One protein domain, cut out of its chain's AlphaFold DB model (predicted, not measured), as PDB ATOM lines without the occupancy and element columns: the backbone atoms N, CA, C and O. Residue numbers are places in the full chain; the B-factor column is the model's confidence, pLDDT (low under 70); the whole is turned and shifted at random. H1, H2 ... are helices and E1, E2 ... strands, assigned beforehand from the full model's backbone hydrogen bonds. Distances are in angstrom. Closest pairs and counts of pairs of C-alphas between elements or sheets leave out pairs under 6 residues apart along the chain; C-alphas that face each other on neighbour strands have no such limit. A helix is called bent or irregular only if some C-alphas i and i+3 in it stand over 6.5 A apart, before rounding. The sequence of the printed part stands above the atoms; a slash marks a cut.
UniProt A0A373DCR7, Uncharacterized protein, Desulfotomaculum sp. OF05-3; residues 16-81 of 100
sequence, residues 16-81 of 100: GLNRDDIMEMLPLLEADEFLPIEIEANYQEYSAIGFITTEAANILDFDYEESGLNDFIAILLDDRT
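This is residues 16 to 81 of the 100 residues of an uncharacterized protein of Desulfotomaculum sp. OF05-3 (UniProt A0A373DCR7). A hairpin of two strands, E1 and E2, runs through the middle, and three short helices are set round it without touching one another. H3 packs on both strands, H2 follows E2 directly at the hairpin's open end, and H1 comes near E2 with its residues 21 to 26. The printed part has 66 residues, with H1, E1, E2, H2 and H3 in that order, and its class is mixed, helices and strands. The sheet order is E1 - E2, antiparallel. The whole is only just compact, close to loose, with a radius of gyration of the C-alphas of 12.6 A and spans of 33 by 30 by 19 A.

Find C-alpha 19 at (-17.447, 16.253, -5.693); there H1 begins, residues 19 to 28, 15.3 A long. H1 is only just irregular: C-alphas 24 and 27 are 6.6 A apart. Next read E1, residues 34 to 40, 19.3 A, then E2, residues 46 to 53, 22.4 A. H2 is residues 54 to 59, 8.8 A. H3, residues 69 to 78, 14.3 A, ends at C-alpha 78 at (-30.677, 1.313, 11.197).

Start at the hairpin E1 and E2, antiparallel at 158 degrees, where N 35 and O 52 are 2.8 A apart and N 48 and O 39 2.8 A, both within hydrogen-bond range. The closest C-alphas of E1 and H3 are those of Ile 39 and Asn 70, 6.0 A; of E2 and H3, Ala 48 and Ile 73, 7.5 A. Those of E1 and H2 are Phe 34 and Thr 54, 5.2 A. Those of H1 and E2 are Met 25 and Gly 50, 7.9 A. H1 is apart from H2 and H3, and H2 is apart from H3. In H2 and H3 every O i to N i+4 pair is within hydrogen-bond range; in H1, 4 of 6 are.

The farthest C-alphas, of Asp 32 and Thr 81, are 34.1 A apart. The printed part has no cut, and no link is long. Look at residues 43 to 44 for pLDDT under 70; the mean of the printed part is 91.9.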
ATOM      1  N   GLY A  16     -15.629   9.991   2.885       93.38
ATOM      2  CA  GLY A  16     -16.122  11.362   2.766       93.38
ATOM      3  C   GLY A  16     -17.093  11.567   1.597       93.38
ATOM      4  O   GLY A  16     -17.264  10.713   0.715       93.38
ATOM      5  N   LEU A  17     -17.677  12.766   1.543       96.19
ATOM      6  CA  LEU A  17     -18.381  13.260   0.360       96.19
ATOM      7  C   LEU A  17     -17.383  13.540  -0.769       96.19
ATOM      8  O   LEU A  17     -16.380  14.233  -0.580       96.19
ATOM      9  N   ASN A  18     -17.669  13.022  -1.960       96.50
ATOM     10  CA  ASN A  18     -16.931  13.391  -3.164       96.50
ATOM     11  C   ASN A  18     -17.567  14.621  -3.846       96.50
ATOM     12  O   ASN A  18     -18.578  15.164  -3.404       96.50
ATOM     13  N   ARG A  19     -16.957  15.085  -4.945       97.12
ATOM     14  CA  ARG A  19     -17.447  16.253  -5.693       97.12
ATOM     15  C   ARG A  19     -18.868  16.054  -6.226       97.12
ATOM     16  O   ARG A  19     -19.651  16.994  -6.163       97.12
ATOM     17  N   ASP A  20     -19.173  14.879  -6.761       96.75
ATOM     18  CA  ASP A  20     -20.474  14.596  -7.368       96.75
ATOM     19  C   ASP A  20     -21.561  14.531  -6.291       96.75
ATOM     20  O   ASP A  20     -22.609  15.143  -6.465       96.75
ATOM     21  N   ASP A  21     -21.258  13.929  -5.132       96.50
ATOM     22  CA  ASP A  21     -22.135  13.930  -3.958       96.50
ATOM     23  C   ASP A  21     -22.543  15.371  -3.598       96.50
ATOM     24  O   ASP A  21     -23.725  15.689  -3.494       96.50
ATOM     25  N   ILE A  22     -21.570  16.281  -3.492       95.75
ATOM     26  CA  ILE A  22     -21.830  17.688  -3.160       95.75
ATOM     27  C   ILE A  22     -22.684  18.358  -4.246       95.75
ATOM     28  O   ILE A  22     -23.663  19.035  -3.933       95.75
ATOM     29  N   MET A  23     -22.344  18.168  -5.522       95.06
ATOM     30  CA  MET A  23     -23.078  18.779  -6.637       95.06
ATOM     31  C   MET A  23     -24.527  18.283  -6.741       95.06
ATOM     32  O   MET A  23     -25.387  19.038  -7.193       95.06
ATOM     33  N   GLU A  24     -24.807  17.051  -6.313       94.75
ATOM     34  CA  GLU A  24     -26.163  16.501  -6.207       94.75
ATOM     35  C   GLU A  24     -26.951  17.109  -5.038       94.75
ATOM     36  O   GLU A  24     -28.151  17.353  -5.165       94.75
ATOM     37  N   MET A  25     -26.285  17.377  -3.911       95.56
ATOM     38  CA  MET A  25     -26.927  17.836  -2.673       95.56
ATOM     39  C   MET A  25     -27.244  19.337  -2.680       95.56
ATOM     40  O   MET A  25     -28.316  19.738  -2.226       95.56
ATOM     41  N   LEU A  26     -26.350  20.179  -3.213       94.50
ATOM     42  CA  LEU A  26     -26.501  21.642  -3.172       94.50
ATOM     43  C   LEU A  26     -27.834  22.157  -3.755       94.50
ATOM     44  O   LEU A  26     -28.466  23.010  -3.130       94.50
ATOM     45  N   PRO A  27     -28.337  21.652  -4.901       94.75
ATOM     46  CA  PRO A  27     -29.609  22.106  -5.455       94.75
ATOM     47  C   PRO A  27     -30.832  21.778  -4.592       94.75
ATOM     48  O   PRO A  27     -31.899  22.334  -4.858       94.75
ATOM     49  N   LEU A  28     -30.718  20.901  -3.589       95.75
ATOM     50  CA  LEU A  28     -31.817  20.525  -2.696       95.75
ATOM     51  C   LEU A  28     -31.936  21.423  -1.463       95.75
ATOM     52  O   LEU A  28     -33.021  21.509  -0.894       95.75
ATOM     53  N   LEU A  29     -30.870  22.124  -1.075       95.75
ATOM     54  CA  LEU A  29     -30.888  23.003   0.094       95.75
ATOM     55  C   LEU A  29     -31.768  24.234  -0.148       95.75
ATOM     56  O   LEU A  29     -31.816  24.789  -1.254       95.75
ATOM     57  N   GLU A  30     -32.499  24.640   0.888       92.69
ATOM     58  CA  GLU A  30     -33.422  25.780   0.834       92.69
ATOM     59  C   GLU A  30     -32.764  27.154   1.018       92.69
ATOM     60  O   GLU A  30     -33.407  28.163   0.736       92.69
ATOM     61  N   ALA A  31     -31.493  27.194   1.427       89.62
ATOM     62  CA  ALA A  31     -30.743  28.416   1.706       89.62
ATOM     63  C   ALA A  31     -29.357  28.417   1.040       89.62
ATOM     64  O   ALA A  31     -28.841  27.370   0.644       89.62
ATOM     65  N   ASP A  32     -28.746  29.602   0.965       89.94
ATOM     66  CA  ASP A  32     -27.409  29.807   0.391       89.94
ATOM     67  C   ASP A  32     -26.271  29.556   1.399       89.94
ATOM     68  O   ASP A  32     -25.113  29.422   1.002       89.94
ATOM     69  N   GLU A  33     -26.587  29.485   2.697       94.94
ATOM     70  CA  GLU A  33     -25.627  29.231   3.774       94.94
ATOM     71  C   GLU A  33     -25.971  27.937   4.521       94.94
ATOM     72  O   GLU A  33     -27.104  27.720   4.964       94.94
ATOM     73  N   PHE A  34     -24.974  27.067   4.645       95.94
ATOM     74  CA  PHE A  34     -25.108  25.742   5.230       95.94
ATOM     75  C   PHE A  34     -23.798  25.299   5.879       95.94
ATOM     76  O   PHE A  34     -22.702  25.692   5.474       95.94
ATOM     77  N   LEU A  35     -23.930  24.450   6.889       97.19
ATOM     78  CA  LEU A  35     -22.844  23.901   7.683       97.19
ATOM     79  C   LEU A  35     -22.725  22.400   7.415       97.19
ATOM     80  O   LEU A  35     -23.749  21.743   7.209       97.19
ATOM     81  N   PRO A  36     -21.503  21.841   7.408       96.69
ATOM     82  CA  PRO A  36     -21.333  20.400   7.334       96.69
ATOM     83  C   PRO A  36     -21.871  19.739   8.607       96.69
ATOM     84  O   PRO A  36     -21.716  20.270   9.708       96.69
ATOM     85  N   ILE A  37     -22.477  18.569   8.448       96.00
ATOM     86  CA  ILE A  37     -22.951  17.726   9.547       96.00
ATOM     87  C   ILE A  37     -22.685  16.261   9.209       96.00
ATOM     88  O   ILE A  37     -22.828  15.839   8.060       96.00
ATOM     89  N   GLU A  38     -22.300  15.493  10.221       94.62
ATOM     90  CA  GLU A  38     -22.174  14.045  10.152       94.62
ATOM     91  C   GLU A  38     -22.827  13.443  11.393       94.62
ATOM     92  O   GLU A  38     -22.577  13.896  12.509       94.62
ATOM     93  N   ILE A  39     -23.702  12.459  11.186       92.69
ATOM     94  CA  ILE A  39     -24.368  11.716  12.255       92.69
ATOM     95  C   ILE A  39     -24.080  10.235  12.044       92.69
ATOM     96  O   ILE A  39     -24.442   9.664  11.013       92.69
ATOM     97  N   GLU A  40     -23.428   9.616  13.021       86.56
ATOM     98  CA  GLU A  40     -23.109   8.190  13.004       86.56
ATOM     99  C   GLU A  40     -24.352   7.338  13.301       86.56
ATOM    100  O   GLU A  40     -25.230   7.723  14.078       86.56
ATOM    101  N   ALA A  41     -24.437   6.158  12.683       80.06
ATOM    102  CA  ALA A  41     -25.410   5.150  13.088       80.06
ATOM    103  C   ALA A  41     -25.006   4.530  14.436       80.06
ATOM    104  O   ALA A  41     -23.826   4.350  14.723       80.06
ATOM    105  N   ASN A  42     -25.985   4.108  15.240       71.62
ATOM    106  CA  ASN A  42     -25.725   3.603  16.594       71.62
ATOM    107  C   ASN A  42     -24.903   2.299  16.637       71.62
ATOM    108  O   ASN A  42     -24.227   2.028  17.627       71.62
ATOM    109  N   TYR A  43     -24.993   1.457  15.600       64.19
ATOM    110  CA  TYR A  43     -24.452   0.088  15.631       64.19
ATOM    111  C   TYR A  43     -23.793  -0.359  14.321       64.19
ATOM    112  O   TYR A  43     -23.576  -1.559  14.129       64.19
ATOM    113  N   GLN A  44     -23.518   0.560  13.394       65.62
ATOM    114  CA  GLN A  44     -23.111   0.201  12.034       65.62
ATOM    115  C   GLN A  44     -21.904   0.992  11.549       65.62
ATOM    116  O   GLN A  44     -21.618   2.086  12.017       65.62
ATOM    117  N   GLU A  45     -21.238   0.442  10.538       80.94
ATOM    118  CA  GLU A  45     -20.114   1.059   9.834       80.94
ATOM    119  C   GLU A  45     -20.565   2.182   8.869       80.94
ATOM    120  O   GLU A  45     -19.966   2.386   7.814       80.94
ATOM    121  N   TYR A  46     -21.635   2.911   9.193       85.69
ATOM    122  CA  TYR A  46     -22.228   3.917   8.312       85.69
ATOM    123  C   TYR A  46     -22.574   5.203   9.066       85.69
ATOM    124  O   TYR A  46     -22.983   5.168  10.226       85.69
ATOM    125  N   SER A  47     -22.457   6.331   8.374       91.06
ATOM    126  CA  SER A  47     -22.881   7.653   8.825       91.06
ATOM    127  C   SER A  47     -23.783   8.311   7.780       91.06
ATOM    128  O   SER A  47     -23.773   7.968   6.595       91.06
ATOM    129  N   ALA A  48     -24.596   9.262   8.228       94.12
ATOM    130  CA  ALA A  48     -25.274  10.215   7.371       94.12
ATOM    131  C   ALA A  48     -24.452  11.506   7.363       94.12
ATOM    132  O   ALA A  48     -24.432  12.237   8.352       94.12
ATOM    133  N   ILE A  49     -23.789  11.788   6.245       96.00
ATOM    134  CA  ILE A  49     -22.931  12.965   6.077       96.00
ATOM    135  C   ILE A  49     -23.547  13.931   5.065       96.00
ATOM    136  O   ILE A  49     -24.114  13.519   4.050       96.00
ATOM    137  N   GLY A  50     -23.463  15.231   5.334       97.12
ATOM    138  CA  GLY A  50     -24.062  16.233   4.468       97.12
ATOM    139  C   GLY A  50     -24.059  17.635   5.035       97.12
ATOM    140  O   GLY A  50     -23.059  18.094   5.586       97.12
ATOM    141  N   PHE A  51     -25.181  18.324   4.843       98.06
ATOM    142  CA  PHE A  51     -25.318  19.740   5.141       98.06
ATOM    143  C   PHE A  51     -26.630  20.047   5.858       98.06
ATOM    144  O   PHE A  51     -27.669  19.466   5.543       98.06
ATOM    145  N   ILE A  52     -26.574  21.013   6.769       98.31
ATOM    146  CA  ILE A  52     -27.714  21.633   7.450       98.31
ATOM    147  C   ILE A  52     -27.681  23.141   7.190       98.31
ATOM    148  O   ILE A  52     -26.612  23.748   7.237       98.31
ATOM    149  N   THR A  53     -28.820  23.771   6.901       97.88
ATOM    150  CA  THR A  53     -28.873  25.236   6.776       97.88
ATOM    151  C   THR A  53     -28.555  25.901   8.114       97.88
ATOM    152  O   THR A  53     -28.922  25.395   9.176       97.88
ATOM    153  N   THR A  54     -27.903  27.066   8.087       96.88
ATOM    154  CA  THR A  54     -27.579  27.806   9.322       96.88
ATOM    155  C   THR A  54     -28.837  28.129  10.137       96.88
ATOM    156  O   THR A  54     -28.811  28.093  11.363       96.88
ATOM    157  N   GLU A  55     -29.968  28.394   9.478       96.19
ATOM    158  CA  GLU A  55     -31.262  28.606  10.139       96.19
ATOM    159  C   GLU A  55     -31.722  27.371  10.926       96.19
ATOM    160  O   GLU A  55     -32.041  27.481  12.108       96.19
ATOM    161  N   ALA A  56     -31.686  26.185  10.313       97.12
ATOM    162  CA  ALA A  56     -32.067  24.949  10.986       97.12
ATOM    163  C   ALA A  56     -31.103  24.590  12.126       97.12
ATOM    164  O   ALA A  56     -31.549  24.156  13.185       97.12
ATOM    165  N   ALA A  57     -29.803  24.836  11.950       97.06
ATOM    166  CA  ALA A  57     -28.825  24.643  13.017       97.06
ATOM    167  C   ALA A  57     -29.114  25.548  14.231       97.06
ATOM    168  O   ALA A  57     -29.059  25.077  15.363       97.06
ATOM    169  N   ASN A  58     -29.514  26.807  14.008       96.50
ATOM    170  CA  ASN A  58     -29.929  27.717  15.084       96.50
ATOM    171  C   ASN A  58     -31.211  27.258  15.794       96.50
ATOM    172  O   ASN A  58     -31.313  27.395  17.009       96.50
ATOM    173  N   ILE A  59     -32.189  26.707  15.064       96.38
ATOM    174  CA  ILE A  59     -33.415  26.148  15.667       96.38
ATOM    175  C   ILE A  59     -33.077  25.007  16.639       96.38
ATOM    176  O   ILE A  59     -33.764  24.829  17.644       96.38
ATOM    177  N   LEU A  60     -32.017  24.253  16.341       97.06
ATOM    178  CA  LEU A  60     -31.522  23.142  17.152       97.06
ATOM    179  C   LEU A  60     -30.456  23.558  18.179       97.06
ATOM    180  O   LEU A  60     -29.884  22.686  18.820       97.06
ATOM    181  N   ASP A  61     -30.165  24.857  18.313       97.00
ATOM    182  CA  ASP A  61     -29.099  25.399  19.172       97.00
ATOM    183  C   ASP A  61     -27.718  24.753  18.933       97.00
ATOM    184  O   ASP A  61     -26.887  24.656  19.830       97.00
ATOM    185  N   PHE A  62     -27.475  24.283  17.703       94.56
ATOM    186  CA  PHE A  62     -26.285  23.517  17.310       94.56
ATOM    187  C   PHE A  62     -26.035  22.236  18.127       94.56
ATOM    188  O   PHE A  62     -24.976  21.626  17.984       94.56
ATOM    189  N   ASP A  63     -27.007  21.796  18.930       95.06
ATOM    190  CA  ASP A  63     -26.927  20.581  19.730       95.06
ATOM    191  C   ASP A  63     -27.809  19.489  19.114       95.06
ATOM    192  O   ASP A  63     -29.016  19.374  19.350       95.06
ATOM    193  N   TYR A  64     -27.199  18.680  18.252       94.12
ATOM    194  CA  TYR A  64     -27.898  17.615  17.536       94.12
ATOM    195  C   TYR A  64     -28.197  16.395  18.420       94.12
ATOM    196  O   TYR A  64     -29.059  15.596  18.048       94.12
ATOM    197  N   GLU A  65     -27.534  16.271  19.575       92.31
ATOM    198  CA  GLU A  65     -27.777  15.212  20.558       92.31
ATOM    199  C   GLU A  65     -28.955  15.580  21.466       92.31
ATOM    200  O   GLU A  65     -29.968  14.882  21.478       92.31
ATOM    201  N   GLU A  66     -28.891  16.719  22.164       94.62
ATOM    202  CA  GLU A  66     -29.959  17.157  23.072       94.62
ATOM    203  C   GLU A  66     -31.257  17.464  22.312       94.62
ATOM    204  O   GLU A  66     -32.360  17.184  22.797       94.62
ATOM    205  N   SER A  67     -31.159  17.964  21.074       95.50
ATOM    206  CA  SER A  67     -32.348  18.141  20.235       95.50
ATOM    207  C   SER A  67     -33.018  16.815  19.849       95.50
ATOM    208  O   SER A  67     -34.233  16.806  19.599       95.50
ATOM    209  N   GLY A  68     -32.268  15.707  19.842       95.75
ATOM    210  CA  GLY A  68     -32.692  14.373  19.411       95.75
ATOM    211  C   GLY A  68     -32.615  14.148  17.899       95.75
ATOM    212  O   GLY A  68     -33.206  13.190  17.394       95.75
ATOM    213  N   LEU A  69     -31.940  15.035  17.154       96.31
ATOM    214  CA  LEU A  69     -31.717  14.852  15.719       96.31
ATOM    215  C   LEU A  69     -30.811  13.637  15.461       96.31
ATOM    216  O   LEU A  69     -31.082  12.879  14.528       96.31
ATOM    217  N   ASN A  70     -29.777  13.432  16.288       94.06
ATOM    218  CA  ASN A  70     -28.861  12.295  16.169       94.06
ATOM    219  C   ASN A  70     -29.640  10.968  16.225       94.06
ATOM    220  O   ASN A  70     -29.522  10.147  15.319       94.06
ATOM    221  N   ASP A  71     -30.502  10.804  17.232       93.56
ATOM    222  CA  ASP A  71     -31.264   9.583  17.474       93.56
ATOM    223  C   ASP A  71     -32.255   9.347  16.342       93.56
ATOM    224  O   ASP A  71     -32.406   8.225  15.854       93.56
ATOM    225  N   PHE A  72     -32.907  10.420  15.887       94.56
ATOM    226  CA  PHE A  72     -33.823  10.354  14.763       94.56
ATOM    227  C   PHE A  72     -33.125   9.827  13.507       94.56
ATOM    228  O   PHE A  72     -33.597   8.856  12.918       94.56
ATOM    229  N   ILE A  73     -31.991  10.418  13.118       93.31
ATOM    230  CA  ILE A  73     -31.236  10.000  11.931       93.31
ATOM    231  C   ILE A  73     -30.645   8.597  12.105       93.31
ATOM    232  O   ILE A  73     -30.752   7.784  11.187       93.31
ATOM    233  N   ALA A  74     -30.097   8.265  13.274       90.44
ATOM    234  CA  ALA A  74     -29.538   6.943  13.539       90.44
ATOM    235  C   ALA A  74     -30.593   5.831  13.386       90.44
ATOM    236  O   ALA A  74     -30.323   4.808  12.756       90.44
ATOM    237  N   ILE A  75     -31.828   6.058  13.855       90.06
ATOM    238  CA  ILE A  75     -32.953   5.130  13.643       90.06
ATOM    239  C   ILE A  75     -33.267   4.958  12.147       90.06
ATOM    240  O   ILE A  75     -33.569   3.846  11.707       90.06
ATOM    241  N   LEU A  76     -33.190   6.029  11.343       89.69
ATOM    242  CA  LEU A  76     -33.395   5.940   9.889       89.69
ATOM    243  C   LEU A  76     -32.321   5.089   9.205       89.69
ATOM    244  O   LEU A  76     -32.644   4.313   8.303       89.69
ATOM    245  N   LEU A  77     -31.063   5.236   9.626       87.88
ATOM    246  CA  LEU A  77     -29.939   4.456   9.107       87.88
ATOM    247  C   LEU A  77     -30.070   2.972   9.476       87.88
ATOM    248  O   LEU A  77     -29.855   2.103   8.624       87.88
ATOM    249  N   ASP A  78     -30.506   2.680  10.703       85.25
ATOM    250  CA  ASP A  78     -30.677   1.313  11.197       85.25
ATOM    251  C   ASP A  78     -31.843   0.556  10.539       85.25
ATOM    252  O   ASP A  78     -31.795  -0.672  10.420       85.25
ATOM    253  N   ASP A  79     -32.872   1.253  10.046       82.12
ATOM    254  CA  ASP A  79     -34.002   0.617   9.361       82.12
ATOM    255  C   ASP A  79     -33.632   0.178   7.935       82.12
ATOM    256  O   ASP A  79     -33.941   0.840   6.940       82.12
ATOM    257  N   ARG A  80     -32.984  -0.983   7.821       72.25
ATOM    258  CA  ARG A  80     -32.621  -1.631   6.548       72.25
ATOM    259  C   ARG A  80     -33.818  -2.184   5.759       72.25
ATOM    260  O   ARG A  80     -33.637  -2.624   4.627       72.25
ATOM    261  N   THR A  81     -35.022  -2.190   6.335       70.94
ATOM    262  CA  THR A  81     -36.232  -2.741   5.695       70.94
ATOM    263  C   THR A  81     -37.071  -1.689   4.980       70.94
ATOM    264  O   THR A  81     -37.923  -2.030   4.157       70.94
TER     265      THR A  81